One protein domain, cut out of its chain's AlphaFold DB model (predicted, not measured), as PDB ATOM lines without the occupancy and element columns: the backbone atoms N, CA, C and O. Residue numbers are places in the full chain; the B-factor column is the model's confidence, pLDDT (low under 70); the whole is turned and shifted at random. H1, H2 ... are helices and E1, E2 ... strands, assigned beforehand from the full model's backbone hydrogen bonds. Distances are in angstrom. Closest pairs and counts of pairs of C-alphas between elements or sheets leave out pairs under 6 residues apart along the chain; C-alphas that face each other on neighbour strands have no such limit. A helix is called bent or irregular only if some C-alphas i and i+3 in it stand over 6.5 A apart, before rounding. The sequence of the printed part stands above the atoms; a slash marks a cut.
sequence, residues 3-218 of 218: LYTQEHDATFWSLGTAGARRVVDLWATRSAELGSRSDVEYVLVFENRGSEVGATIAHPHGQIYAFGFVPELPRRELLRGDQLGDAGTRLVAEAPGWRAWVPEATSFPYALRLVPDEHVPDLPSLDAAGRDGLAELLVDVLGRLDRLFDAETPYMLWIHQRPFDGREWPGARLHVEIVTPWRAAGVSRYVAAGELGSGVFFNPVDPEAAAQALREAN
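What this domain is: This is residues 3 to 218 of the 218 residues of the protein "UDP-glucose--hexose-1-phosphate uridylyltransferase" of Thermoleophilia bacterium (UniProt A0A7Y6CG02). A twisted sheet of seven antiparallel strands makes one layer, and the long helices H1 and H3 make a second layer over one face of it, while H5 stands beside the strands at the sheet's level. H2 only grazes the sheet, and small H4 lies away from it, farthest of the elements from the middle. The 216 printed residues hold five named helices and eight named strands, in the order H1 E1 E2 H2 E3 E4 E5 H3 E6 E7 E8 H4 H5; the class is mixed, and the sheet's order is E2 E1 E6 E7 E5 E4 E3. The whole is compact and rounded, with a radius of gyration of the C-alphas of 16.7 A and spans of 44 by 43 by 35 A.

Where its parts are: H1, residues 13 to 35, begins at C-alpha 13 (166.874, 203.249, 142.918) and is 27.3 A long; it is irregular, with C-alphas 14 and 17 8.8 A apart, and has a kink of 71 degrees near residue 20. E1, residues 42 to 49, is 22.9 A long, and E2 is residues 61 to 67. H2 is residues 72 to 80. E3, E4 and E5 are residues 91 to 95, 98 to 101 and 110 to 116. H3, residues 128 to 149, is 32.7 A long and begins at C-alpha 128 (153.548, 201.688, 157.028). E6, E7 and E8 are residues 155 to 160, 175 to 180 and 182 to 184. H4 is residues 193 to 198, and H5, residues 207 to 216, ends at C-alpha 216 (182.586, 204.625, 150.589).

How they stand to each other: In the sheet, N 44 and O 65 (E1, E2) are 2.9 A apart, N 47 and O 157 (E1, E6) 2.8 A, N 156 and O 179 (E6, E7) 2.8 A, N 112 and O 178 (E7, E5) 2.8 A, N 99 and O 115 (E4, E5) 3.0 A, and N 98 and O 95 (E4, E3) 2.9 A, each within hydrogen-bond range. E3 E4 E5 form a meander, each strand the antiparallel neighbour of the one before. E5, H3, E6 form a split strand-helix-strand unit, two strands running the same way with E7 between them, and its crossover is right-handed. H1 and H3 are on the same face; they touch at Trp 13 and Val 139, whose C-alphas are 4.3 A apart, at a steep tilt of 55 degrees, opposite ways. H3 touches H5 with residues 144 to 148 alone, about perpendicular at 86 degrees, the closest C-alphas being those of Arg 144 and Leu 214, 6.0 A apart. E7 runs on into E8 at 53 degrees, and E8 pairs with no named strand. Every O i to N i+4 pair is within hydrogen-bond range in H2, H4 and H5, against 17 of 19 in H1 and 17 of 18 in H3.

The domain as a whole: The two C-alphas farthest apart, those of Ser 38 and Glu 216, are 46.6 A apart. The printed part has no cut. The long links are E1 to E2, E5 to H3 and E6 to E7. The mean pLDDT of the printed part is 93.7, and residue 82 is under 70.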
ATOM      1  N   LEU A   3     155.720 195.183 136.702       88.19
ATOM      2  CA  LEU A   3     156.372 196.380 136.167       88.19
ATOM      3  C   LEU A   3     156.373 197.457 137.253       88.19
ATOM      4  O   LEU A   3     155.324 197.717 137.842       88.19
ATOM      5  N   TYR A   4     157.523 198.071 137.521       90.06
ATOM      6  CA  TYR A   4     157.640 199.043 138.616       90.06
ATOM      7  C   TYR A   4     157.255 200.467 138.221       90.06
ATOM      8  O   TYR A   4     156.826 201.258 139.060       90.06
ATOM      9  N   THR A   5     157.397 200.802 136.943       87.31
ATOM     10  CA  THR A   5     157.149 202.145 136.412       87.31
ATOM     11  C   THR A   5     156.763 202.079 134.934       87.31
ATOM     12  O   THR A   5     156.869 201.022 134.314       87.31
ATOM     13  N   GLN A   6     156.285 203.193 134.380       83.38
ATOM     14  CA  GLN A   6     156.085 203.386 132.937       83.38
ATOM     15  C   GLN A   6     157.358 203.898 132.238       83.38
ATOM     16  O   GLN A   6     157.474 203.781 131.019       83.38
ATOM     17  N   GLU A   7     158.311 204.433 133.003       84.00
ATOM     18  CA  GLU A   7     159.595 204.924 132.500       84.00
ATOM     19  C   GLU A   7     160.497 203.751 132.101       84.00
ATOM     20  O   GLU A   7     160.797 202.893 132.930       84.00
ATOM     21  N   HIS A   8     160.904 203.701 130.831       81.38
ATOM     22  CA  HIS A   8     161.579 202.527 130.265       81.38
ATOM     23  C   HIS A   8     163.044 202.401 130.682       81.38
ATOM     24  O   HIS A   8     163.524 201.288 130.885       81.38
ATOM     25  N   ASP A   9     163.710 203.540 130.865       83.25
ATOM     26  CA  ASP A   9     165.142 203.620 131.166       83.25
ATOM     27  C   ASP A   9     165.416 203.811 132.671       83.25
ATOM     28  O   ASP A   9     166.531 204.115 133.084       83.25
ATOM     29  N   ALA A  10     164.390 203.678 133.516       85.94
ATOM     30  CA  ALA A  10     164.548 203.820 134.958       85.94
ATOM     31  C   ALA A  10     165.190 202.569 135.580       85.94
ATOM     32  O   ALA A  10     164.855 201.435 135.249       85.94
ATOM     33  N   THR A  11     166.044 202.774 136.578       88.00
ATOM     34  CA  THR A  11     166.508 201.726 137.498       88.00
ATOM     35  C   THR A  11     165.703 201.765 138.798       88.00
ATOM     36  O   THR A  11     165.082 202.784 139.111       88.00
ATOM     37  N   PHE A  12     165.723 200.690 139.595       92.62
ATOM     38  CA  PHE A  12     164.958 200.631 140.849       92.62
ATOM     39  C   PHE A  12     165.245 201.824 141.775       92.62
ATOM     40  O   PHE A  12     164.316 202.484 142.239       92.62
ATOM     41  N   TRP A  13     166.519 202.145 142.021       93.62
ATOM     42  CA  TRP A  13     166.874 203.249 142.918       93.62
ATOM     43  C   TRP A  13     166.543 204.627 142.321       93.62
ATOM     44  O   TRP A  13     166.213 205.548 143.068       93.62
ATOM     45  N   SER A  14     166.529 204.768 140.987       93.88
ATOM     46  CA  SER A  14     166.130 206.017 140.312       93.88
ATOM     47  C   SER A  14     164.643 206.360 140.477       93.88
ATOM     48  O   SER A  14     164.245 207.505 140.264       93.88
ATOM     49  N   LEU A  15     163.814 205.402 140.919       93.88
ATOM     50  CA  LEU A  15     162.405 205.639 141.254       93.88
ATOM     51  C   LEU A  15     162.234 206.563 142.473       93.88
ATOM     52  O   LEU A  15     161.131 207.064 142.720       93.88
ATOM     53  N   GLY A  16     163.303 206.750 143.253       96.25
ATOM     54  CA  GLY A  16     163.277 207.432 144.537       96.25
ATOM     55  C   GLY A  16     162.451 206.681 145.583       96.25
ATOM     56  O   GLY A  16     161.782 205.681 145.310       96.25
ATOM     57  N   THR A  17     162.463 207.195 146.807       97.19
ATOM     58  CA  THR A  17     161.803 206.573 147.966       97.19
ATOM     59  C   THR A  17     160.307 206.380 147.758       97.19
ATOM     60  O   THR A  17     159.783 205.295 147.991       97.19
ATOM     61  N   ALA A  18     159.611 207.384 147.219       97.00
ATOM     62  CA  ALA A  18     158.181 207.283 146.938       97.00
ATOM     63  C   ALA A  18     157.850 206.212 145.881       97.00
ATOM     64  O   ALA A  18     156.790 205.585 145.945       97.00
ATOM     65  N   GLY A  19     158.719 206.016 144.884       97.00
ATOM     66  CA  GLY A  19     158.554 204.980 143.869       97.00
ATOM     67  C   GLY A  19     158.841 203.587 144.418       97.00
ATOM     68  O   GLY A  19     157.990 202.705 144.294       97.00
ATOM     69  N   ALA A  20     159.970 203.424 145.107       97.75
ATOM     70  CA  ALA A  20     160.326 202.191 145.804       97.75
ATOM     71  C   ALA A  20     159.244 201.775 146.812       97.75
ATOM     72  O   ALA A  20     158.851 200.610 146.851       97.75
ATOM     73  N   ARG A  21     158.657 202.730 147.544       98.25
ATOM     74  CA  ARG A  21     157.557 202.476 148.483       98.25
ATOM     75  C   ARG A  21     156.333 201.861 147.805       98.25
ATOM     76  O   ARG A  21     155.778 200.894 148.321       98.25
ATOM     77  N   ARG A  22     155.944 202.351 146.621       97.88
ATOM     78  CA  ARG A  22     154.844 201.748 145.840       97.88
ATOM     79  C   ARG A  22     155.165 200.318 145.409       97.88
ATOM     80  O   ARG A  22     154.268 199.478 145.390       97.88
ATOM     81  N   VAL A  23     156.423 200.038 145.069       97.69
ATOM     82  CA  VAL A  23     156.868 198.683 144.722       97.69
ATOM     83  C   VAL A  23     156.805 197.762 145.944       97.69
ATOM     84  O   VAL A  23     156.247 196.671 145.843       97.69
ATOM     85  N   VAL A  24     157.264 198.222 147.111       98.38
ATOM     86  CA  VAL A  24     157.164 197.484 148.383       98.38
ATOM     87  C   VAL A  24     155.705 197.197 148.752       98.38
ATOM     88  O   VAL A  24     155.369 196.059 149.081       98.38
ATOM     89  N   ASP A  25     154.809 198.181 148.635       98.44
ATOM     90  CA  ASP A  25     153.373 197.979 148.873       98.44
ATOM     91  C   ASP A  25     152.774 196.944 147.910       98.44
ATOM     92  O   ASP A  25     151.959 196.105 148.314       98.44
ATOM     93  N   LEU A  26     153.199 196.960 146.645       97.81
ATOM     94  CA  LEU A  26     152.771 195.982 145.653       97.81
ATOM     95  C   LEU A  26     153.286 194.575 145.987       97.81
ATOM     96  O   LEU A  26     152.515 193.620 145.904       97.81
ATOM     97  N   TRP A  27     154.544 194.429 146.407       98.50
ATOM     98  CA  TRP A  27     155.096 193.145 146.847       98.50
ATOM     99  C   TRP A  27     154.376 192.590 148.078       98.50
ATOM    100  O   TRP A  27     154.055 191.400 148.101       98.50
ATOM    101  N   ALA A  28     154.070 193.437 149.066       98.56
ATOM    102  CA  ALA A  28     153.302 193.047 150.247       98.56
ATOM    103  C   ALA A  28     151.881 192.606 149.864       98.56
ATOM    104  O   ALA A  28     151.437 191.526 150.256       98.56
ATOM    105  N   THR A  29     151.200 193.389 149.023       98.31
ATOM    106  CA  THR A  29     149.843 193.080 148.542       98.31
ATOM    107  C   THR A  29     149.814 191.754 147.786       98.31
ATOM    108  O   THR A  29     149.012 190.877 148.100       98.31
ATOM    109  N   ARG A  30     150.726 191.555 146.825       98.12
ATOM    110  CA  ARG A  30     150.778 190.318 146.034       98.12
ATOM    111  C   ARG A  30     151.184 189.107 146.861       98.12
ATOM    112  O   ARG A  30     150.642 188.031 146.624       98.12
ATOM    113  N   SER A  31     152.085 189.269 147.829       98.44
ATOM    114  CA  SER A  31     152.434 188.192 148.762       98.44
ATOM    115  C   SER A  31     151.222 187.750 149.581       98.44
ATOM    116  O   SER A  31     150.956 186.555 149.651       98.44
ATOM    117  N   ALA A  32     150.438 188.694 150.114       98.25
ATOM    118  CA  ALA A  32     149.217 188.381 150.855       98.25
ATOM    119  C   ALA A  32     148.155 187.698 149.974       98.25
ATOM    120  O   ALA A  32     147.595 186.672 150.359       98.25
ATOM    121  N   GLU A  33     147.896 188.234 148.778       98.31
ATOM    122  CA  GLU A  33     146.920 187.668 147.840       98.31
ATOM    123  C   GLU A  33     147.290 186.240 147.422       98.31
ATOM    124  O   GLU A  33     146.459 185.336 147.500       98.31
ATOM    125  N   LEU A  34     148.537 186.019 147.000       98.31
ATOM    126  CA  LEU A  34     149.001 184.701 146.565       98.31
ATOM    127  C   LEU A  34     149.065 183.714 147.729       98.31
ATOM    128  O   LEU A  34     148.631 182.578 147.565       98.31
ATOM    129  N   GLY A  35     149.546 184.153 148.892       97.81
ATOM    130  CA  GLY A  35     149.618 183.337 150.103       97.81
ATOM    131  C   GLY A  35     148.254 182.969 150.696       97.81
ATOM    132  O   GLY A  35     148.158 182.022 151.462       97.81
ATOM    133  N   SER A  36     147.177 183.672 150.329       97.75
ATOM    134  CA  SER A  36     145.810 183.306 150.736       97.75
ATOM    135  C   SER A  36     145.240 182.099 149.977       97.75
ATOM    136  O   SER A  36     144.191 181.567 150.347       97.75
ATOM    137  N   ARG A  37     145.904 181.666 148.900       98.25
ATOM    138  CA  ARG A  37     145.461 180.531 148.093       98.25
ATOM    139  C   ARG A  37     145.848 179.214 148.760       98.25
ATOM    140  O   ARG A  37     147.004 179.003 149.100       98.25
ATOM    141  N   SER A  38     144.902 178.281 148.846       96.94
ATOM    142  CA  SER A  38     145.108 176.978 149.497       96.94
ATOM    143  C   SER A  38     146.106 176.051 148.792       96.94
ATOM    144  O   SER A  38     146.492 175.039 149.365       96.94
ATOM    145  N   ASP A  39     146.462 176.336 147.536       97.50
ATOM    146  CA  ASP A  39     147.437 175.579 146.743       97.50
ATOM    147  C   ASP A  39     148.861 176.157 146.812       97.50
ATOM    148  O   ASP A  39     149.757 175.651 146.140       97.50
ATOM    149  N   VAL A  40     149.072 177.217 147.600       98.44
ATOM    150  CA  VAL A  40     150.353 177.915 147.734       98.44
ATOM    151  C   VAL A  40     150.888 177.743 149.152       98.44
ATOM    152  O   VAL A  40     150.249 178.124 150.122       98.44
ATOM    153  N   GLU A  41     152.103 177.213 149.265       98.38
ATOM    154  CA  GLU A  41     152.840 177.101 150.527       98.38
ATOM    155  C   GLU A  41     153.930 178.173 150.661       98.38
ATOM    156  O   GLU A  41     154.338 178.500 151.773       98.38
ATOM    157  N   TYR A  42     154.428 178.737 149.554       98.56
ATOM    158  CA  TYR A  42     155.505 179.728 149.598       98.56
ATOM    159  C   TYR A  42     155.407 180.757 148.475       98.56
ATOM    160  O   TYR A  42     155.166 180.406 147.319       98.56
ATOM    161  N   VAL A  43     155.660 182.024 148.806       98.56
ATOM    162  CA  VAL A  43     155.733 183.123 147.839       98.56
ATOM    163  C   VAL A  43     157.140 183.706 147.854       98.56
ATOM    164  O   VAL A  43     157.576 184.240 148.871       98.56
ATOM    165  N   LEU A  44     157.830 183.634 146.716       98.56
ATOM    166  CA  LEU A  44     159.158 184.208 146.521       98.56
ATOM    167  C   LEU A  44     159.056 185.426 145.606       98.56
ATOM    168  O   LEU A  44     158.766 185.284 144.416       98.56
ATOM    169  N   VAL A  45     159.306 186.609 146.165       98.50
ATOM    170  CA  VAL A  45     159.485 187.852 145.408       98.50
ATOM    171  C   VAL A  45     160.959 187.977 145.049       98.50
ATOM    172  O   VAL A  45     161.813 187.813 145.920       98.50
ATOM    173  N   PHE A  46     161.259 188.246 143.782       97.56
ATOM    174  CA  PHE A  46     162.633 188.402 143.321       97.56
ATOM    175  C   PHE A  46     162.735 189.304 142.091       97.56
ATOM    176  O   PHE A  46     161.748 189.582 141.408       97.56
ATOM    177  N   GLU A  47     163.950 189.741 141.801       95.50
ATOM    178  CA  GLU A  47     164.291 190.601 140.681       95.50
ATOM    179  C   GLU A  47     165.679 190.250 140.154       95.50
ATOM    180  O   GLU A  47     166.606 190.002 140.923       95.50
ATOM    181  N   ASN A  48     165.813 190.275 138.830       94.88
ATOM    182  CA  ASN A  48     167.088 190.167 138.141       94.88
ATOM    183  C   ASN A  48     167.271 191.442 137.316       94.88
ATOM    184  O   ASN A  48     166.449 191.724 136.441       94.88
ATOM    185  N   ARG A  49     168.346 192.192 137.563       93.94
ATOM    186  CA  ARG A  49     168.733 193.359 136.762       93.94
ATOM    187  C   ARG A  49     169.995 193.045 135.970       93.94
ATOM    188  O   ARG A  49     171.008 192.682 136.557       93.94
ATOM    189  N   GLY A  50     169.949 193.256 134.656       90.75
ATOM    190  CA  GLY A  50     171.082 193.067 133.745       90.75
ATOM    191  C   GLY A  50     171.120 191.692 133.066       90.75
ATOM    192  O   GLY A  50     170.744 190.666 133.634       90.75
ATOM    193  N   SER A  51     171.585 191.671 131.814       87.62
ATOM    194  CA  SER A  51     171.593 190.460 130.974       87.62
ATOM    195  C   SER A  51     172.478 189.335 131.521       87.62
ATOM    196  O   SER A  51     172.167 188.161 131.331       87.62
ATOM    197  N   GLU A  52     173.525 189.684 132.274       88.69
ATOM    198  CA  GLU A  52     174.447 188.735 132.917       88.69
ATOM    199  C   GLU A  52     173.776 187.849 133.977       88.69
ATOM    200  O   GLU A  52     174.270 186.762 134.270       88.69
ATOM    201  N   VAL A  53     172.632 188.277 134.523       87.19
ATOM    202  CA  VAL A  53     171.837 187.516 135.504       87.19
ATOM    203  C   VAL A  53     170.482 187.078 134.940       87.19
ATOM    204  O   VAL A  53     169.539 186.800 135.675       87.19
ATOM    205  N   GLY A  54     170.375 186.998 133.610       78.88
ATOM    206  CA  GLY A  54     169.203 186.448 132.930       78.88
ATOM    207  C   GLY A  54     168.051 187.430 132.720       78.88
ATOM    208  O   GLY A  54     166.972 187.002 132.307       78.88
ATOM    209  N   ALA A  55     168.252 188.734 132.945       79.44
ATOM    210  CA  ALA A  55     167.260 189.736 132.570       79.44
ATOM    211  C   ALA A  55     167.282 189.953 131.049       79.44
ATOM    212  O   ALA A  55     168.244 190.478 130.488       79.44
ATOM    213  N   THR A  56     166.212 189.552 130.362       74.88
ATOM    214  CA  THR A  56     166.063 189.754 128.908       74.88
ATOM    215  C   THR A  56     165.293 191.027 128.556       74.88
ATOM    216  O   THR A  56     165.179 191.369 127.382       74.88
ATOM    217  N   ILE A  57     164.729 191.707 129.557       75.56
ATOM    218  CA  ILE A  57     163.955 192.943 129.420       75.56
ATOM    219  C   ILE A  57     164.683 194.020 130.225       75.56
ATOM    220  O   ILE A  57     164.897 193.838 131.419       75.56
ATOM    221  N   ALA A  58     165.060 195.120 129.568       74.12
ATOM    222  CA  ALA A  58     165.764 196.235 130.208       74.12
ATOM    223  C   ALA A  58     164.867 197.030 131.175       74.12
ATOM    224  O   ALA A  58     165.349 197.550 132.173       74.12
ATOM    225  N   HIS A  59     163.558 197.068 130.901       78.50
ATOM    226  CA  HIS A  59     162.566 197.764 131.724       78.50
ATOM    227  C   HIS A  59     162.583 197.265 133.179       78.50
ATOM    228  O   HIS A  59     162.552 196.047 133.379       78.50
ATOM    229  N   PRO A  60     162.548 198.142 134.198       80.38
ATOM    230  CA  PRO A  60     162.614 197.742 135.604       80.38
ATOM    231  C   PRO A  60     161.394 196.902 136.008       80.38
ATOM    232  O   PRO A  60     160.243 197.365 135.995       80.38
ATOM    233  N   HIS A  61     161.648 195.641 136.358       88.88
ATOM    234  CA  HIS A  61     160.604 194.675 136.667       88.88
ATOM    235  C   HIS A  61     161.034 193.648 137.712       88.88
ATOM    236  O   HIS A  61     162.196 193.272 137.815       88.88
ATOM    237  N   GLY A  62     160.039 193.142 138.433       90.88
ATOM    238  CA  GLY A  62     160.165 192.033 139.367       90.88
ATOM    239  C   GLY A  62     159.373 190.814 138.929       90.88
ATOM    240  O   GLY A  62     158.525 190.839 138.024       90.88
ATOM    241  N   GLN A  63     159.601 189.721 139.630       95.50
ATOM    242  CA  GLN A  63     158.903 188.464 139.449       95.50
ATOM    243  C   GLN A  63     158.443 187.938 140.807       95.50
ATOM    244  O   GLN A  63     159.011 188.239 141.854       95.50
ATOM    245  N   ILE A  64     157.357 187.169 140.780       97.81
ATOM    246  CA  ILE A  64     156.875 186.446 141.949       97.81
ATOM    247  C   ILE A  64     156.610 185.016 141.522       97.81
ATOM    248  O   ILE A  64     155.878 184.789 140.552       97.81
ATOM    249  N   TYR A  65     157.187 184.071 142.254       98.00
ATOM    250  CA  TYR A  65     156.825 182.664 142.174       98.00
ATOM    251  C   TYR A  65     155.977 182.281 143.381       98.00
ATOM    252  O   TYR A  65     156.325 182.588 144.518       98.00
ATOM    253  N   ALA A  66     154.860 181.610 143.110       97.88
ATOM    254  CA  ALA A  66     154.010 180.987 144.114       97.88
ATOM    255  C   ALA A  66     154.161 179.471 143.972       97.88
ATOM    256  O   ALA A  66     153.853 178.908 142.919       97.88
ATOM    257  N   PHE A  67     154.687 178.829 145.007       98.25
ATOM    258  CA  PHE A  67     154.991 177.406 145.021       98.25
ATOM    259  C   PHE A  67     153.968 176.658 145.867       98.25
ATOM    260  O   PHE A  67     153.640 177.104 146.963       98.25
ATOM    261  N   GLY A  68     153.542 175.480 145.410       98.25
ATOM    262  CA  GLY A  68     152.766 174.528 146.218       98.25
ATOM    263  C   GLY A  68     153.617 173.695 147.184       98.25
ATOM    264  O   GLY A  68     153.201 172.619 147.588       98.25
ATOM    265  N   PHE A  69     154.841 174.139 147.470       97.88
ATOM    266  CA  PHE A  69     155.757 173.566 148.454       97.88
ATOM    267  C   PHE A  69     156.708 174.662 148.950       97.88
ATOM    268  O   PHE A  69     156.965 175.623 148.225       97.88
ATOM    269  N   VAL A  70     157.287 174.514 150.143       97.69
ATOM    270  CA  VAL A  70     158.382 175.391 150.602       97.69
ATOM    271  C   VAL A  70     159.708 174.969 149.948       97.69
ATOM    272  O   VAL A  70     160.157 173.847 150.206       97.69
ATOM    273  N   PRO A  71     160.362 175.820 149.125       97.69
ATOM    274  CA  PRO A  71     161.634 175.472 148.494       97.69
ATOM    275  C   PRO A  71     162.738 175.158 149.512       97.69
ATOM    276  O   PRO A  71     162.743 175.672 150.628       97.69
ATOM    277  N   GLU A  72     163.710 174.331 149.118       94.25
ATOM    278  CA  GLU A  72     164.702 173.771 150.050       94.25
ATOM    279  C   GLU A  72     165.557 174.835 150.752       94.25
ATOM    280  O   GLU A  72     165.873 174.695 151.930       94.25
ATOM    281  N   LEU A  73     165.926 175.912 150.055       91.94
ATOM    282  CA  LEU A  73     166.770 176.962 150.624       91.94
ATOM    283  C   LEU A  73     166.067 177.740 151.758       91.94
ATOM    284  O   LEU A  73     166.578 177.681 152.880       91.94
ATOM    285  N   PRO A  74     164.889 178.367 151.548       93.69
ATOM    286  CA  PRO A  74     164.148 178.989 152.646       93.69
ATOM    287  C   PRO A  74     163.725 177.966 153.708       93.69
ATOM    288  O   PRO A  74     163.781 178.266 154.897       93.69
ATOM    289  N   ARG A  75     163.388 176.721 153.333       93.75
ATOM    290  CA  ARG A  75     163.091 175.653 154.304       93.75
ATOM    291  C   ARG A  75     164.268 175.392 155.247       93.75
ATOM    292  O   ARG A  75     164.077 175.325 156.458       93.75
ATOM    293  N   ARG A  76     165.481 175.227 154.713       90.94
ATOM    294  CA  ARG A  76     166.690 174.984 155.521       90.94
ATOM    295  C   ARG A  76     167.006 176.150 156.437       90.94
ATOM    296  O   ARG A  76     167.464 175.917 157.551       90.94
ATOM    297  N   GLU A  77     166.790 177.371 155.971       90.50
ATOM    298  CA  GLU A  77     166.972 178.559 156.791       90.50
ATOM    299  C   GLU A  77     165.996 178.577 157.972       90.50
ATOM    300  O   GLU A  77     166.426 178.620 159.122       90.50
ATOM    301  N   LEU A  78     164.699 178.396 157.704       90.38
ATOM    302  CA  LEU A  78     163.656 178.336 158.733       90.38
ATOM    303  C   LEU A  78     163.931 177.254 159.787       90.38
ATOM    304  O   LEU A  78     163.708 177.470 160.976       90.38
ATOM    305  N   LEU A  79     164.435 176.091 159.361       88.75
ATOM    306  CA  LEU A  79     164.765 174.975 160.254       88.75
ATOM    307  C   LEU A  79     166.028 175.210 161.093       88.75
ATOM    308  O   LEU A  79     166.167 174.600 162.152       88.75
ATOM    309  N   ARG A  80     166.959 176.053 160.633       83.56
ATOM    310  CA  ARG A  80     168.156 176.433 161.401       83.56
ATOM    311  C   ARG A  80     167.849 177.471 162.481       83.56
ATOM    312  O   ARG A  80     168.618 177.574 163.434       83.56
ATOM    313  N   GLY A  81     166.731 178.185 162.353       73.12
ATOM    314  CA  GLY A  81     166.374 179.303 163.221       73.12
ATOM    315  C   GLY A  81     167.107 180.592 162.842       73.12
ATOM    316  O   GLY A  81     167.795 180.651 161.824       73.12
ATOM    317  N   ASP A  82     166.943 181.629 163.665       66.94
ATOM    318  CA  ASP A  82     167.506 182.959 163.412       66.94
ATOM    319  C   ASP A  82     169.042 182.941 163.444       66.94
ATOM    320  O   ASP A  82     169.675 182.940 164.502       66.94
ATOM    321  N   GLN A  83     169.635 182.895 162.251       74.81
ATOM    322  CA  GLN A  83     171.070 183.027 162.007       74.81
ATOM    323  C   GLN A  83     171.345 184.070 160.923       74.81
ATOM    324  O   GLN A  83     172.272 183.922 160.123       74.81
ATOM    325  N   LEU A  84     170.548 185.144 160.887       85.44
ATOM    326  CA  LEU A  84     170.795 186.239 159.945       85.44
ATOM    327  C   LEU A  84     172.167 186.896 160.176       85.44
ATOM    328  O   LEU A  84     172.729 187.484 159.247       85.44
ATOM    329  N   GLY A  85     172.738 186.695 161.366       83.44
ATOM    330  CA  GLY A  85     173.995 187.281 161.804       83.44
ATOM    331  C   GLY A  85     173.782 188.698 162.326       83.44
ATOM    332  O   GLY A  85     172.689 189.249 162.231       83.44
ATOM    333  N   ASP A  86     174.835 189.276 162.891       84.25
ATOM    334  CA  ASP A  86     174.858 190.694 163.242       84.25
ATOM    335  C   ASP A  86     175.664 191.477 162.201       84.25
ATOM    336  O   ASP A  86     176.587 190.950 161.566       84.25
ATOM    337  N   ALA A  87     175.308 192.748 162.046       91.06
ATOM    338  CA  ALA A  87     175.964 193.668 161.141       91.06
ATOM    339  C   ALA A  87     177.418 193.920 161.565       91.06
ATOM    340  O   ALA A  87     178.308 193.892 160.715       91.06
ATOM    341  N   GLY A  88     177.679 194.120 162.864       93.62
ATOM    342  CA  GLY A  88     179.024 194.361 163.397       93.62
ATOM    343  C   GLY A  88     179.821 195.388 162.577       93.62
ATOM    344  O   GLY A  88     179.326 196.453 162.215       93.62
ATOM    345  N   THR A  89     181.061 195.046 162.223       95.06
ATOM    346  CA  THR A  89     181.932 195.872 161.363       95.06
ATOM    347  C   THR A  89     181.513 195.893 159.887       95.06
ATOM    348  O   THR A  89     182.035 196.699 159.108       95.06
ATOM    349  N   ARG A  90     180.566 195.039 159.485       97.19
ATOM    350  CA  ARG A  90     180.071 194.867 158.111       97.19
ATOM    351  C   ARG A  90     178.790 195.654 157.815       97.19
ATOM    352  O   ARG A  90     178.253 195.527 156.716       97.19
ATOM    353  N   LEU A  91     178.310 196.469 158.759       98.12
ATOM    354  CA  LEU A  91     177.185 197.388 158.555       98.12
ATOM    355  C   LEU A  91     177.469 198.341 157.386       98.12
ATOM    356  O   LEU A  91     178.503 199.001 157.378       98.12
ATOM    357  N   VAL A  92     176.562 198.437 156.419       98.50
ATOM    358  CA  VAL A  92     176.718 199.294 155.233       98.50
ATOM    359  C   VAL A  92     175.823 200.523 155.306       98.50
ATOM    360  O   VAL A  92     176.299 201.630 155.065       98.50
ATOM    361  N   ALA A  93     174.547 200.329 155.629       98.31
ATOM    362  CA  ALA A  93     173.552 201.392 155.642       98.31
ATOM    363  C   ALA A  93     172.438 201.085 156.647       98.31
ATOM    364  O   ALA A  93     172.191 199.925 156.991       98.31
ATOM    365  N   GLU A  94     171.758 202.137 157.087       98.25
ATOM    366  CA  GLU A  94     170.619 202.075 157.998       98.25
ATOM    367  C   GLU A  94     169.496 202.961 157.461       98.25
ATOM    368  O   GLU A  94     169.744 204.004 156.854       98.25
ATOM    369  N   ALA A  95     168.263 202.547 157.718       97.81
ATOM    370  CA  ALA A  95     167.054 203.339 157.530       97.81
ATOM    371  C   ALA A  95     166.152 203.124 158.758       97.81
ATOM    372  O   ALA A  95     166.396 202.191 159.529       97.81
ATOM    373  N   PRO A  96     165.117 203.946 158.999       97.69
ATOM    374  CA  PRO A  96     164.237 203.755 160.150       97.69
ATOM    375  C   PRO A  96     163.685 202.318 160.239       97.69
ATOM    376  O   PRO A  96     162.926 201.876 159.379       97.69
ATOM    377  N   GLY A  97     164.080 201.588 161.287       97.31
ATOM    378  CA  GLY A  97     163.660 200.207 161.546       97.31
ATOM    379  C   GLY A  97     164.340 199.136 160.687       97.31
ATOM    380  O   GLY A  97     163.863 198.000 160.687       97.31
ATOM    381  N   TRP A  98     165.402 199.467 159.943       98.38
ATOM    382  CA  TRP A  98     166.104 198.543 159.051       98.38
ATOM    383  C   TRP A  98     167.617 198.748 159.036       98.38
ATOM    384  O   TRP A  98     168.122 199.871 159.040       98.38
ATOM    385  N   ARG A  99     168.346 197.641 158.874       98.31
ATOM    386  CA  ARG A  99     169.800 197.640 158.670       98.31
ATOM    387  C   ARG A  99     170.187 196.807 157.458       98.31
ATOM    388  O   ARG A  99     169.582 195.767 157.201       98.31
ATOM    389  N   ALA A 100     171.218 197.253 156.745       98.44
ATOM    390  CA  ALA A 100     171.853 196.537 155.644       98.44
ATOM    391  C   ALA A 100     173.318 196.245 155.968       98.44
ATOM    392  O   ALA A 100     174.069 197.157 156.322       98.44
ATOM    393  N   TRP A 101     173.759 195.002 155.800       98.38
ATOM    394  CA  TRP A 101     175.160 194.620 155.996       98.38
ATOM    395  C   TRP A 101     175.611 193.543 155.017       98.38
ATOM    396  O   TRP A 101     174.792 192.859 154.404       98.38
ATOM    397  N   VAL A 102     176.927 193.379 154.886       97.81
ATOM    398  CA  VAL A 102     177.511 192.280 154.109       97.81
ATOM    399  C   VAL A 102     177.509 190.997 154.953       97.81
ATOM    400  O   VAL A 102     178.091 191.000 156.043       97.81
ATOM    401  N   PRO A 103     176.887 189.889 154.503       95.31
ATOM    402  CA  PRO A 103     176.945 188.615 155.217       95.31
ATOM    403  C   PRO A 103     178.369 188.049 155.276       95.31
ATOM    404  O   PRO A 103     179.096 188.086 154.289       95.31
ATOM    405  N   GLU A 104     178.734 187.436 156.404       90.31
ATOM    406  CA  GLU A 104     180.070 186.852 156.632       90.31
ATOM    407  C   GLU A 104     180.489 185.818 155.583       90.31
ATOM    408  O   GLU A 104     181.630 185.782 155.144       90.31
ATOM    409  N   ALA A 105     179.557 184.952 155.187       85.00
ATOM    410  CA  ALA A 105     179.836 183.799 154.339       85.00
ATOM    411  C   ALA A 105     179.027 183.857 153.036       85.00
ATOM    412  O   ALA A 105     178.342 182.900 152.669       85.00
ATOM    413  N   THR A 106     179.067 184.996 152.341       87.75
ATOM    414  CA  THR A 106     178.435 185.115 151.020       87.75
ATOM    415  C   THR A 106     179.249 184.416 149.926       87.75
ATOM    416  O   THR A 106     180.478 184.478 149.885       87.75
ATOM    417  N   SER A 107     178.542 183.760 149.003       89.06
ATOM    418  CA  SER A 107     179.119 183.112 147.814       89.06
ATOM    419  C   SER A 107     179.325 184.073 146.633       89.06
ATOM    420  O   SER A 107     179.915 183.686 145.619       89.06
ATOM    421  N   PHE A 108     178.828 185.307 146.750       93.50
ATOM    422  CA  PHE A 108     178.922 186.351 145.732       93.50
ATOM    423  C   PHE A 108     179.926 187.431 146.145       93.50
ATOM    424  O   PHE A 108     179.990 187.745 147.334       93.50
ATOM    425  N   PRO A 109     180.677 188.031 145.197       92.62
ATOM    426  CA  PRO A 109     181.719 189.009 145.517       92.62
ATOM    427  C   PRO A 109     181.216 190.181 146.361       92.62
ATOM    428  O   PRO A 109     181.853 190.541 147.343       92.62
ATOM    429  N   TYR A 110     180.043 190.717 146.019       95.88
ATOM    430  CA  TYR A 110     179.327 191.677 146.850       95.88
ATOM    431  C   TYR A 110     177.921 191.156 147.117       95.88
ATOM    432  O   TYR A 110     177.220 190.702 146.205       95.88
ATOM    433  N   ALA A 111     177.532 191.220 148.386       96.94
ATOM    434  CA  ALA A 111     176.215 190.852 148.864       96.94
ATOM    435  C   ALA A 111     175.782 191.792 149.982       96.94
ATOM    436  O   ALA A 111     176.606 192.245 150.773       96.94
ATOM    437  N   LEU A 112     174.487 192.046 150.054       98.00
ATOM    438  CA  LEU A 112     173.842 192.852 151.071       98.00
ATOM    439  C   LEU A 112     172.621 192.099 151.570       98.00
ATOM    440  O   LEU A 112     171.780 191.673 150.780       98.00
ATOM    441  N   ARG A 113     172.526 191.986 152.888       97.94
ATOM    442  CA  ARG A 113     171.351 191.481 153.580       97.94
ATOM    443  C   ARG A 113     170.681 192.638 154.299       97.94
ATOM    444  O   ARG A 113     171.330 193.313 155.097       97.94
ATOM    445  N   LEU A 114     169.405 192.865 154.001       98.44
ATOM    446  CA  LEU A 114     168.577 193.889 154.633       98.44
ATOM    447  C   LEU A 114     167.604 193.200 155.580       98.44
ATOM    448  O   LEU A 114     166.866 192.308 155.158       98.44
ATOM    449  N   VAL A 115     167.582 193.624 156.840       97.69
ATOM    450  CA  VAL A 115     166.766 192.998 157.890       97.69
ATOM    451  C   VAL A 115     166.075 194.085 158.712       97.69
ATOM    452  O   VAL A 115     166.727 195.080 159.048       97.69
ATOM    453  N   PRO A 116     164.781 193.921 159.043       97.50
ATOM    454  CA  PRO A 116     164.107 194.811 159.969       97.50
ATOM    455  C   PRO A 116     164.667 194.618 161.384       97.50
ATOM    456  O   PRO A 116     164.998 193.502 161.794       97.50
ATOM    457  N   ASP A 117     164.748 195.705 162.148       95.56
ATOM    458  CA  ASP A 117     165.190 195.655 163.546       95.56
ATOM    459  C   ASP A 117     164.256 194.794 164.394       95.56
ATOM    460  O   ASP A 117     164.696 193.947 165.178       95.56
ATOM    461  N   GLU A 118     162.958 194.971 164.165       94.31
ATOM    462  CA  GLU A 118     161.905 194.183 164.782       94.31
ATOM    463  C   GLU A 118     161.774 192.801 164.135       94.31
ATOM    464  O   GLU A 118     162.096 192.567 162.966       94.31
ATOM    465  N   HIS A 119     161.255 191.848 164.905       94.38
ATOM    466  CA  HIS A 119     160.924 190.534 164.371       94.38
ATOM    467  C   HIS A 119     159.634 190.617 163.543       94.38
ATOM    468  O   HIS A 119     158.531 190.635 164.088       94.38
ATOM    469  N   VAL A 120     159.775 190.628 162.216       96.19
ATOM    470  CA  VAL A 120     158.655 190.615 161.263       96.19
ATOM    471  C   VAL A 120     158.734 189.341 160.416       96.19
ATOM    472  O   VAL A 120     159.802 189.068 159.869       96.19
ATOM    473  N   PRO A 121     157.652 188.552 160.272       96.19
ATOM    474  CA  PRO A 121     157.726 187.255 159.597       96.19
ATOM    475  C   PRO A 121     157.658 187.336 158.065       96.19
ATOM    476  O   PRO A 121     158.152 186.439 157.385       96.19
ATOM    477  N   ASP A 122     157.015 188.362 157.503       98.00
ATOM    478  CA  ASP A 122     156.787 188.506 156.062       98.00
ATOM    479  C   ASP A 122     156.505 189.958 155.643       98.00
ATOM    480  O   ASP A 122     156.294 190.834 156.484       98.00
ATOM    481  N   LEU A 123     156.492 190.219 154.331       98.38
ATOM    482  CA  LEU A 123     156.167 191.539 153.779       98.38
ATOM    483  C   LEU A 123     154.762 192.048 154.166       98.38
ATOM    484  O   LEU A 123     154.650 193.223 154.525       98.38
ATOM    485  N   PRO A 124     153.681 191.235 154.101       98.38
ATOM    486  CA  PRO A 124     152.351 191.659 154.546       98.38
ATOM    487  C   PRO A 124     152.295 192.183 155.984       98.38
ATOM    488  O   PRO A 124     151.500 193.081 156.262       98.38
ATOM    489  N   SER A 125     153.131 191.643 156.872       98.00
ATOM    490  CA  SER A 125     153.171 191.993 158.295       98.00
ATOM    491  C   SER A 125     153.921 193.294 158.591       98.00
ATOM    492  O   SER A 125     153.856 193.769 159.723       98.00
ATOM    493  N   LEU A 126     154.606 193.897 157.609       98.19
ATOM    494  CA  LEU A 126     155.172 195.236 157.768       98.19
ATOM    495  C   LEU A 126     154.062 196.286 157.857       98.19
ATOM    496  O   LEU A 126     153.175 196.349 156.993       98.19
ATOM    497  N   ASP A 127     154.177 197.161 158.852       97.75
ATOM    498  CA  ASP A 127     153.380 198.376 158.948       97.75
ATOM    499  C   ASP A 127     153.866 199.455 157.958       97.75
ATOM    500  O   ASP A 127     154.792 199.251 157.170       97.75
ATOM    501  N   ALA A 128     153.206 200.615 157.957       97.94
ATOM    502  CA  ALA A 128     153.548 201.688 157.028       97.94
ATOM    503  C   ALA A 128     154.998 202.174 157.202       97.94
ATOM    504  O   ALA A 128     155.686 202.347 156.198       97.94
ATOM    505  N   ALA A 129     155.465 202.327 158.446       97.94
ATOM    506  CA  ALA A 129     156.811 202.803 158.749       97.94
ATOM    507  C   ALA A 129     157.882 201.782 158.339       97.94
ATOM    508  O   ALA A 129     158.884 202.147 157.729       97.94
ATOM    509  N   GLY A 130     157.643 200.491 158.582       98.19
ATOM    510  CA  GLY A 130     158.523 199.415 158.142       98.19
ATOM    511  C   GLY A 130     158.632 199.338 156.619       98.19
ATOM    512  O   GLY A 130     159.707 199.052 156.095       98.19
ATOM    513  N   ARG A 131     157.557 199.638 155.881       98.56
ATOM    514  CA  ARG A 131     157.604 199.714 154.410       98.56
ATOM    515  C   ARG A 131     158.339 200.953 153.904       98.56
ATOM    516  O   ARG A 131     159.010 200.858 152.880       98.56
ATOM    517  N   ASP A 132     158.222 202.081 154.603       98.62
ATOM    518  CA  ASP A 132     158.996 203.294 154.306       98.62
ATOM    519  C   ASP A 132     160.494 203.057 154.515       98.62
ATOM    520  O   ASP A 132     161.278 203.294 153.596       98.62
ATOM    521  N   GLY A 133     160.884 202.476 155.654       98.62
ATOM    522  CA  GLY A 133     162.280 202.140 155.941       98.62
ATOM    523  C   GLY A 133     162.888 201.176 154.917       98.62
ATOM    524  O   GLY A 133     164.003 201.397 154.448       98.62
ATOM    525  N   LEU A 134     162.139 200.153 154.485       98.75
ATOM    526  CA  LEU A 134     162.601 199.245 153.430       98.75
ATOM    527  C   LEU A 134     162.798 199.972 152.091       98.75
ATOM    528  O   LEU A 134     163.783 199.732 151.397       98.75
ATOM    529  N   ALA A 135     161.871 200.856 151.719       98.69
ATOM    530  CA  ALA A 135     161.963 201.621 150.478       98.69
ATOM    531  C   ALA A 135     163.171 202.568 150.471       98.69
ATOM    532  O   ALA A 135     163.884 202.639 149.470       98.69
ATOM    533  N   GLU A 136     163.415 203.263 151.584       98.62
ATOM    534  CA  GLU A 136     164.599 204.103 151.789       98.62
ATOM    535  C   GLU A 136     165.889 203.300 151.664       98.62
ATOM    536  O   GLU A 136     166.773 203.667 150.885       98.62
ATOM    537  N   LEU A 137     165.963 202.165 152.357       98.56
ATOM    538  CA  LEU A 137     167.163 201.345 152.366       98.56
ATOM    539  C   LEU A 137     167.454 200.728 150.995       98.56
ATOM    540  O   LEU A 137     168.609 200.704 150.581       98.56
ATOM    541  N   LEU A 138     166.430 200.275 150.261       98.56
ATOM    542  CA  LEU A 138     166.591 199.749 148.901       98.56
ATOM    543  C   LEU A 138     167.135 200.802 147.933       98.56
ATOM    544  O   LEU A 138     168.015 200.490 147.131       98.56
ATOM    545  N   VAL A 139     166.636 202.041 148.003       98.44
ATOM    546  CA  VAL A 139     167.137 203.142 147.166       98.44
ATOM    547  C   VAL A 139     168.605 203.431 147.476       98.44
ATOM    548  O   VAL A 139     169.397 203.558 146.544       98.44
ATOM    549  N   ASP A 140     168.978 203.489 148.756       98.50
ATOM    550  CA  ASP A 140     170.367 203.732 149.155       98.50
ATOM    551  C   ASP A 140     171.293 202.611 148.652       98.50
ATOM    552  O   ASP A 140     172.202 202.840 147.852       98.50
ATOM    553  N   VAL A 141     171.034 201.366 149.056       98.31
ATOM    554  CA  VAL A 141     171.980 200.269 148.813       98.31
ATOM    555  C   VAL A 141     172.120 199.895 147.336       98.31
ATOM    556  O   VAL A 141     173.216 199.543 146.901       98.31
ATOM    557  N   LEU A 142     171.048 200.006 146.545       97.81
ATOM    558  CA  LEU A 142     171.120 199.774 145.102       97.81
ATOM    559  C   LEU A 142     171.833 200.927 144.381       97.81
ATOM    560  O   LEU A 142     172.561 200.678 143.422       97.81
ATOM    561  N   GLY A 143     171.698 202.165 144.871       97.38
ATOM    562  CA  GLY A 143     172.481 203.304 144.386       97.38
ATOM    563  C   GLY A 143     173.975 203.154 144.691       97.38
ATOM    564  O   GLY A 143     174.810 203.382 143.815       97.38
ATOM    565  N   ARG A 144     174.326 202.689 145.899       98.00
ATOM    566  CA  ARG A 144     175.716 202.362 146.274       98.00
ATOM    567  C   ARG A 144     176.321 201.302 145.369       98.00
ATOM    568  O   ARG A 144     177.489 201.408 145.016       98.00
ATOM    569  N   LEU A 145     175.541 200.292 144.988       96.75
ATOM    570  CA  LEU A 145     176.016 199.220 144.120       96.75
ATOM    571  C   LEU A 145     176.379 199.727 142.714       96.75
ATOM    572  O   LEU A 145     177.368 199.277 142.144       96.75
ATOM    573  N   ASP A 146     175.622 200.683 142.170       96.81
ATOM    574  CA  ASP A 146     175.964 201.322 140.891       96.81
ATOM    575  C   ASP A 146     177.176 202.248 141.024       96.81
ATOM    576  O   ASP A 146     178.099 202.177 140.214       96.81
ATOM    577  N   ARG A 147     177.239 203.053 142.093       97.38
ATOM    578  CA  ARG A 147     178.387 203.937 142.366       97.38
ATOM    579  C   ARG A 147     179.686 203.174 142.616       97.38
ATOM    580  O   ARG A 147     180.741 203.633 142.192       97.38
ATOM    581  N   LEU A 148     179.619 202.008 143.258       97.06
ATOM    582  CA  LEU A 148     180.776 201.156 143.540       97.06
ATOM    583  C   LEU A 148     181.529 200.758 142.262       97.06
ATOM    584  O   LEU A 148     182.755 200.652 142.278       97.06
ATOM    585  N   PHE A 149     180.802 200.527 141.168       96.12
ATOM    586  CA  PHE A 149     181.376 200.101 139.891       96.12
ATOM    587  C   PHE A 149     181.321 201.171 138.799       96.12
ATOM    588  O   PHE A 149     181.771 200.894 137.688       96.12
ATOM    589  N   ASP A 150     180.793 202.360 139.110       96.06
ATOM    590  CA  ASP A 150     180.547 203.453 138.161       96.06
ATOM    591  C   ASP A 150     179.802 202.974 136.896       96.06
ATOM    592  O   ASP A 150     180.186 203.256 135.760       96.06
ATOM    593  N   ALA A 151     178.765 202.151 137.095       94.19
ATOM    594  CA  ALA A 151     178.010 201.508 136.019       94.19
ATOM    595  C   ALA A 151     176.625 201.033 136.489       94.19
ATOM    596  O   ALA A 151     176.362 200.924 137.684       94.19
ATOM    597  N   GLU A 152     175.749 200.686 135.541       92.75
ATOM    598  CA  GLU A 152     174.515 199.944 135.830       92.75
ATOM    599  C   GLU A 152     174.851 198.493 136.198       92.75
ATOM    600  O   GLU A 152     174.961 197.608 135.345       92.75
ATOM    601  N   THR A 153     175.046 198.245 137.489       95.12
ATOM    602  CA  THR A 153     175.574 196.976 137.982       95.12
ATOM    603  C   THR A 153     174.515 195.875 137.905       95.12
ATOM    604  O   THR A 153     173.426 196.023 138.472       95.12
ATOM    605  N   PRO A 154     174.788 194.714 137.289       95.50
ATOM    606  CA  PRO A 154     173.850 193.608 137.344       95.50
ATOM    607  C   PRO A 154     173.702 193.110 138.782       95.50
ATOM    608  O   PRO A 154     174.695 192.926 139.490       95.50
ATOM    609  N   TYR A 155     172.468 192.863 139.216       96.75
ATOM    610  CA  TYR A 155     172.195 192.272 140.524       96.75
ATOM    611  C   TYR A 155     171.032 191.296 140.476       96.75
ATOM    612  O   TYR A 155     170.155 191.366 139.616       96.75
ATOM    613  N   MET A 156     171.021 190.409 141.459       97.12
ATOM    614  CA  MET A 156     169.891 189.566 141.809       97.12
ATOM    615  C   MET A 156     169.416 189.982 143.196       97.12
ATOM    616  O   MET A 156     170.232 190.160 144.100       97.12
ATOM    617  N   LEU A 157     168.109 190.147 143.342       98.00
ATOM    618  CA  LEU A 157     167.447 190.471 144.597       98.00
ATOM    619  C   LEU A 157     166.370 189.428 144.863       98.00
ATOM    620  O   LEU A 157     165.615 189.082 143.957       98.00
ATOM    621  N   TRP A 158     166.253 188.945 146.095       98.38
ATOM    622  CA  TRP A 158     165.112 188.127 146.502       98.38
ATOM    623  C   TRP A 158     164.744 188.356 147.961       98.38
ATOM    624  O   TRP A 158     165.540 188.848 148.759       98.38
ATOM    625  N   ILE A 159     163.506 188.008 148.297       98.50
ATOM    626  CA  ILE A 159     162.931 188.241 149.620       98.50
ATOM    627  C   ILE A 159     162.579 186.902 150.246       98.50
ATOM    628  O   ILE A 159     161.756 186.150 149.718       98.50
ATOM    629  N   HIS A 160     163.186 186.622 151.391       97.62
ATOM    630  CA  HIS A 160     162.815 185.500 152.236       97.62
ATOM    631  C   HIS A 160     161.829 185.965 153.298       97.62
ATOM    632  O   HIS A 160     162.013 186.984 153.961       97.62
ATOM    633  N   GLN A 161     160.766 185.189 153.445       97.19
ATOM    634  CA  GLN A 161     159.660 185.431 154.361       97.19
ATOM    635  C   GLN A 161     159.090 184.090 154.832       97.19
ATOM    636  O   GLN A 161     159.483 183.033 154.317       97.19
ATOM    637  N   ARG A 162     158.184 184.106 155.814       96.75
ATOM    638  CA  ARG A 162     157.538 182.878 156.284       96.75
ATOM    639  C   ARG A 162     156.779 182.160 155.154       96.75
ATOM    640  O   ARG A 162     156.293 182.805 154.223       96.75
ATOM    641  N   PRO A 163     156.617 180.834 155.255       97.69
ATOM    642  CA  PRO A 163     155.654 180.093 154.456       97.69
ATOM    643  C   PRO A 163     154.204 180.524 154.713       97.69
ATOM    644  O   PRO A 163     153.862 181.018 155.788       97.69
ATOM    645  N   PHE A 164     153.352 180.272 153.721       97.50
ATOM    646  CA  PHE A 164     151.904 180.505 153.735       97.50
ATOM    647  C   PHE A 164     151.110 179.186 153.846       97.50
ATOM    648  O   PHE A 164     149.928 179.126 153.533       97.50
ATOM    649  N   ASP A 165     151.749 178.122 154.338       95.94
ATOM    650  CA  ASP A 165     151.220 176.751 154.440       95.94
ATOM    651  C   ASP A 165     150.247 176.520 155.618       95.94
ATOM    652  O   ASP A 165     149.921 175.381 155.964       95.94
ATOM    653  N   GLY A 166     149.803 177.596 156.273       93.69
ATOM    654  CA  GLY A 166     148.921 177.557 157.442       93.69
ATOM    655  C   GLY A 166     149.582 177.061 158.734       93.69
ATOM    656  O   GLY A 166     148.883 176.905 159.736       93.69
ATOM    657  N   ARG A 167     150.898 176.809 158.742       93.94
ATOM    658  CA  ARG A 167     151.646 176.411 159.945       93.94
ATOM    659  C   ARG A 167     152.263 177.618 160.643       93.94
ATOM    660  O   ARG A 167     152.414 178.697 160.069       93.94
ATOM    661  N   GLU A 168     152.647 177.422 161.899       92.19
ATOM    662  CA  GLU A 168     153.383 178.428 162.658       92.19
ATOM    663  C   GLU A 168     154.883 178.341 162.380       92.19
ATOM    664  O   GLU A 168     155.496 177.277 162.473       92.19
ATOM    665  N   TRP A 169     155.474 179.497 162.094       92.94
ATOM    666  CA  TRP A 169     156.901 179.652 161.835       92.94
ATOM    667  C   TRP A 169     157.471 180.774 162.715       92.94
ATOM    668  O   TRP A 169     157.812 181.836 162.200       92.94
ATOM    669  N   PRO A 170     157.571 180.580 164.046       90.12
ATOM    670  CA  PRO A 170     157.988 181.631 164.983       90.12
ATOM    671  C   PRO A 170     159.446 182.079 164.802       90.12
ATOM    672  O   PRO A 170     159.841 183.115 165.318       90.12
ATOM    673  N   GLY A 171     160.261 181.287 164.097       89.88
ATOM    674  CA  GLY A 171     161.630 181.648 163.727       89.88
ATOM    675  C   GLY A 171     161.751 182.333 162.365       89.88
ATOM    676  O   GLY A 171     162.863 182.673 161.973       89.88
ATOM    677  N   ALA A 172     160.654 182.505 161.619       93.50
ATOM    678  CA  ALA A 172     160.707 183.152 160.315       93.50
ATOM    679  C   ALA A 172     160.963 184.648 160.472       93.50
ATOM    680  O   ALA A 172     160.206 185.342 161.145       93.50
ATOM    681  N   ARG A 173     162.004 185.147 159.806       94.69
ATOM    682  CA  ARG A 173     162.328 186.570 159.769       94.69
ATOM    683  C   ARG A 173     162.408 187.041 158.331       94.69
ATOM    684  O   ARG A 173     163.155 186.484 157.526       94.69
ATOM    685  N   LEU A 174     161.641 188.080 158.034       97.56
ATOM    686  CA  LEU A 174     161.707 188.798 156.778       97.56
ATOM    687  C   LEU A 174     163.121 189.341 156.581       97.56
ATOM    688  O   LEU A 174     163.655 190.011 157.464       97.56
ATOM    689  N   HIS A 175     163.698 189.092 155.415       97.81
ATOM    690  CA  HIS A 175     164.920 189.753 154.983       97.81
ATOM    691  C   HIS A 175     165.020 189.766 153.459       97.81
ATOM    692  O   HIS A 175     164.395 188.960 152.760       97.81
ATOM    693  N   VAL A 176     165.805 190.709 152.950       98.50
ATOM    694  CA  VAL A 176     166.104 190.848 151.524       98.50
ATOM    695  C   VAL A 176     167.571 190.527 151.305       98.50
ATOM    696  O   VAL A 176     168.428 191.026 152.030       98.50
ATOM    697  N   GLU A 177     167.850 189.718 150.296       98.00
ATOM    698  CA  GLU A 177     169.195 189.457 149.803       98.00
ATOM    699  C   GLU A 177     169.388 190.200 148.491       98.00
ATOM    700  O   GLU A 177     168.526 190.149 147.613       98.00
ATOM    701  N   ILE A 178     170.526 190.868 148.350       98.44
ATOM    702  CA  ILE A 178     170.950 191.537 147.124       98.44
ATOM    703  C   ILE A 178     172.369 191.089 146.845       98.44
ATOM    704  O   ILE A 178     173.247 191.245 147.689       98.44
ATOM    705  N   VAL A 179     172.616 190.549 145.662       97.31
ATOM    706  CA  VAL A 179     173.939 190.068 145.267       97.31
ATOM    707  C   VAL A 179     174.254 190.505 143.848       97.31
ATOM    708  O   VAL A 179     173.365 190.594 143.004       97.31
ATOM    709  N   THR A 180     175.527 190.721 143.549       95.94
ATOM    710  CA  THR A 180     175.993 190.932 142.173       95.94
ATOM    711  C   THR A 180     176.972 189.832 141.777       95.94
ATOM    712  O   THR A 180     177.755 189.375 142.615       95.94
ATOM    713  N   PRO A 181     176.965 189.373 140.511       93.69
ATOM    714  CA  PRO A 181     178.016 188.494 140.020       93.69
ATOM    715  C   PRO A 181     179.349 189.234 139.841       93.69
ATOM    716  O   PRO A 181     180.387 188.583 139.742       93.69
ATOM    717  N   TRP A 182     179.359 190.568 139.789       94.69
ATOM    718  CA  TRP A 182     180.572 191.335 139.531       94.69
ATOM    719  C   TRP A 182     181.533 191.320 140.715       94.69
ATOM    720  O   TRP A 182     181.164 191.614 141.847       94.69
ATOM    721  N   ARG A 183     182.805 191.020 140.429       91.94
ATOM    722  CA  ARG A 183     183.935 191.223 141.361       91.94
ATOM    723  C   ARG A 183     184.709 192.516 141.089       91.94
ATOM    724  O   ARG A 183     185.514 192.933 141.911       91.94
ATOM    725  N   ALA A 184     184.510 193.089 139.908       91.31
ATOM    726  CA  ALA A 184     184.999 194.383 139.446       91.31
ATOM    727  C   ALA A 184     184.056 194.851 138.325       91.31
ATOM    728  O   ALA A 184     183.302 194.032 137.793       91.31
ATOM    729  N   ALA A 185     184.112 196.129 137.947       93.62
ATOM    730  CA  ALA A 185     183.255 196.688 136.901       93.62
ATOM    731  C   ALA A 185     183.353 195.869 135.597       93.62
ATOM    732  O   ALA A 185     184.443 195.691 135.050       93.62
ATOM    733  N   GLY A 186     182.225 195.319 135.135       92.94
ATOM    734  CA  GLY A 186     182.153 194.472 133.936       92.94
ATOM    735  C   GLY A 186     182.802 193.085 134.056       92.94
ATOM    736  O   GLY A 186     182.934 192.384 133.053       92.94
ATOM    737  N   VAL A 187     183.242 192.669 135.250       92.12
ATOM    738  CA  VAL A 187     183.928 191.386 135.461       92.12
ATOM    739  C   VAL A 187     183.097 190.486 136.363       92.12
ATOM    740  O   VAL A 187     183.236 190.498 137.588       92.12
ATOM    741  N   SER A 188     182.286 189.637 135.736       91.50
ATOM    742  CA  SER A 188     181.518 188.600 136.422       91.50
ATOM    743  C   SER A 188     182.380 187.465 136.979       91.50
ATOM    744  O   SER A 188     183.329 186.979 136.355       91.50
ATOM    745  N   ARG A 189     182.008 187.006 138.173       89.31
ATOM    746  CA  ARG A 189     182.410 185.734 138.761       89.31
ATOM    747  C   ARG A 189     181.425 184.663 138.296       89.31
ATOM    748  O   ARG A 189     180.227 184.767 138.537       89.31
ATOM    749  N   TYR A 190     181.950 183.601 137.702       86.81
ATOM    750  CA  TYR A 190     181.155 182.454 137.276       86.81
ATOM    751  C   TYR A 190     181.266 181.318 138.291       86.81
ATOM    752  O   TYR A 190     182.359 181.000 138.757       86.81
ATOM    753  N   VAL A 191     180.133 180.695 138.606       87.94
ATOM    754  CA  VAL A 191     180.089 179.419 139.331       87.94
ATOM    755  C   VAL A 191     180.544 178.331 138.356       87.94
ATOM    756  O   VAL A 191     179.921 178.144 137.310       87.94
ATOM    757  N   ALA A 192     181.648 177.652 138.663       88.25
ATOM    758  CA  ALA A 192     182.296 176.718 137.748       88.25
ATOM    759  C   ALA A 192     182.369 175.304 138.346       88.25
ATOM    760  O   ALA A 192     181.704 174.983 139.328       88.25
ATOM    761  N   ALA A 193     183.163 174.423 137.727       92.38
ATOM    762  CA  ALA A 193     183.238 173.007 138.089       92.38
ATOM    763  C   ALA A 193     183.587 172.761 139.569       92.38
ATOM    764  O   ALA A 193     183.099 171.794 140.147       92.38
ATOM    765  N   GLY A 194     184.404 173.628 140.180       88.94
ATOM    766  CA  GLY A 194     184.754 173.527 141.596       88.94
ATOM    767  C   GLY A 194     183.531 173.700 142.490       88.94
ATOM    768  O   GLY A 194     183.230 172.823 143.298       88.94
ATOM    769  N   GLU A 195     182.783 174.784 142.296       91.94
ATOM    770  CA  GLU A 195     181.571 175.070 143.060       91.94
ATOM    771  C   GLU A 195     180.448 174.074 142.747       91.94
ATOM    772  O   GLU A 195     179.854 173.511 143.664       91.94
ATOM    773  N   LEU A 196     180.191 173.791 141.464       89.69
ATOM    774  CA  LEU A 196     179.132 172.864 141.045       89.69
ATOM    775  C   LEU A 196     179.401 171.423 141.496       89.69
ATOM    776  O   LEU A 196     178.470 170.713 141.866       89.69
ATOM    777  N   GLY A 197     180.661 170.980 141.454       93.38
ATOM    778  CA  GLY A 197     181.045 169.613 141.802       93.38
ATOM    779  C   GLY A 197     181.166 169.359 143.305       93.38
ATOM    780  O   GLY A 197     181.025 168.215 143.731       93.38
ATOM    781  N   SER A 198     181.428 170.396 144.109       92.75
ATOM    782  CA  SER A 198     181.644 170.252 145.559       92.75
ATOM    783  C   SER A 198     180.524 170.825 146.428       92.75
ATOM    784  O   SER A 198     180.402 170.437 147.588       92.75
ATOM    785  N   GLY A 199     179.729 171.765 145.908       89.12
ATOM    786  CA  GLY A 199     178.822 172.588 146.711       89.12
ATOM    787  C   GLY A 199     179.539 173.596 147.621       89.12
ATOM    788  O   GLY A 199     178.888 174.226 148.454       89.12
ATOM    789  N   VAL A 200     180.862 173.747 147.488       87.81
ATOM    790  CA  VAL A 200     181.677 174.709 148.238       87.81
ATOM    791  C   VAL A 200     181.926 175.928 147.368       87.81
ATOM    792  O   VAL A 200     182.490 175.828 146.280       87.81
ATOM    793  N   PHE A 201     181.531 177.092 147.871       88.44
ATOM    794  CA  PHE A 201     181.708 178.358 147.181       88.44
ATOM    795  C   PHE A 201     182.951 179.068 147.701       88.44
ATOM    796  O   PHE A 201     183.157 179.199 148.904       88.44
ATOM    797  N   PHE A 202     183.784 179.532 146.776       83.88
ATOM    798  CA  PHE A 202     184.886 180.431 147.084       83.88
ATOM    799  C   PHE A 202     184.391 181.876 146.974       83.88
ATOM    800  O   PHE A 202     183.596 182.171 146.095       83.88
ATOM    801  N   ASN A 203     184.874 182.808 147.786       86.88
ATOM    802  CA  ASN A 203     184.671 184.231 147.529       86.88
ATOM    803  C   ASN A 203     186.018 184.948 147.664       86.88
ATOM    804  O   ASN A 203     186.613 184.882 148.737       86.88
ATOM    805  N   PRO A 204     186.549 185.572 146.592       80.94
ATOM    806  CA  PRO A 204     187.832 186.263 146.662       80.94
ATOM    807  C   PRO A 204     187.752 187.618 147.372       80.94
ATOM    808  O   PRO A 204     188.798 188.219 147.603       80.94
ATOM    809  N   VAL A 205     186.548 188.129 147.641       87.88
ATOM    810  CA  VAL A 205     186.350 189.420 148.300       87.88
ATOM    811  C   VAL A 205     186.120 189.186 149.787       87.88
ATOM    812  O   VAL A 205     185.234 188.426 150.176       87.88
ATOM    813  N   ASP A 206     186.938 189.844 150.600       93.19
ATOM    814  CA  ASP A 206     186.790 189.872 152.050       93.19
ATOM    815  C   ASP A 206     185.503 190.640 152.438       93.19
ATOM    816  O   ASP A 206     185.307 191.758 151.948       93.19
ATOM    817  N   PRO A 207     184.602 190.069 153.264       94.50
ATOM    818  CA  PRO A 207     183.326 190.700 153.615       94.50
ATOM    819  C   PRO A 207     183.473 192.078 154.269       94.50
ATOM    820  O   PRO A 207     182.684 192.985 153.993       94.50
ATOM    821  N   GLU A 208     184.475 192.260 155.125       95.62
ATOM    822  CA  GLU A 208     184.758 193.523 155.801       95.62
ATOM    823  C   GLU A 208     185.253 194.580 154.801       95.62
ATOM    824  O   GLU A 208     184.786 195.725 154.836       95.62
ATOM    825  N   ALA A 209     186.115 194.192 153.857       95.88
ATOM    826  CA  ALA A 209     186.529 195.055 152.750       95.88
ATOM    827  C   ALA A 209     185.360 195.409 151.810       95.88
ATOM    828  O   ALA A 209     185.232 196.564 151.397       95.88
ATOM    829  N   ALA A 210     184.475 194.454 151.502       96.25
ATOM    830  CA  ALA A 210     183.275 194.703 150.701       96.25
ATOM    831  C   ALA A 210     182.342 195.713 151.383       96.25
ATOM    832  O   ALA A 210     181.869 196.653 150.741       96.25
ATOM    833  N   ALA A 211     182.118 195.553 152.691       97.62
ATOM    834  CA  ALA A 211     181.306 196.476 153.472       97.62
ATOM    835  C   ALA A 211     181.913 197.883 153.487       97.62
ATOM    836  O   ALA A 211     181.193 198.868 153.332       97.62
ATOM    837  N   GLN A 212     183.237 197.988 153.633       97.62
ATOM    838  CA  GLN A 212     183.933 199.269 153.552       97.62
ATOM    839  C   GLN A 212     183.752 199.933 152.183       97.62
ATOM    840  O   GLN A 212     183.345 201.092 152.136       97.62
ATOM    841  N   ALA A 213     183.975 199.205 151.090       97.00
ATOM    842  CA  ALA A 213     183.829 199.749 149.742       97.00
ATOM    843  C   ALA A 213     182.393 200.235 149.460       97.00
ATOM    844  O   ALA A 213     182.197 201.313 148.904       97.00
ATOM    845  N   LEU A 214     181.373 199.490 149.904       97.31
ATOM    846  CA  LEU A 214     179.968 199.897 149.772       97.31
ATOM    847  C   LEU A 214     179.621 201.137 150.616       97.31
ATOM    848  O   LEU A 214     178.808 201.965 150.196       97.31
ATOM    849  N   ARG A 215     180.237 201.297 151.796       97.81
ATOM    850  CA  ARG A 215     180.089 202.517 152.611       97.81
ATOM    851  C   ARG A 215     180.698 203.736 151.925       97.81
ATOM    852  O   ARG A 215     180.094 204.805 151.969       97.81
ATOM    853  N   GLU A 216     181.866 203.568 151.310       97.25
ATOM    854  CA  GLU A 216     182.586 204.625 150.589       97.25
ATOM    855  C   GLU A 216     181.862 205.050 149.298       97.25
ATOM    856  O   GLU A 216     181.951 206.210 148.910       97.25
ATOM    857  N   ALA A 217     181.078 204.154 148.689       93.56
ATOM    858  CA  ALA A 217     180.256 204.411 147.503       93.56
ATOM    859  C   ALA A 217     178.893 205.094 147.793       93.56
ATOM    860  O   ALA A 217     177.932 204.899 147.044       93.56
ATOM    861  N   ASN A 218     178.772 205.850 148.893       77.88
ATOM    862  CA  ASN A 218     177.558 206.606 149.253       77.88
ATOM    863  C   ASN A 218     177.284 207.794 148.323       77.88
ATOM    864  O   ASN A 218     178.249 208.506 147.980       77.88
TER     865      ASN A 218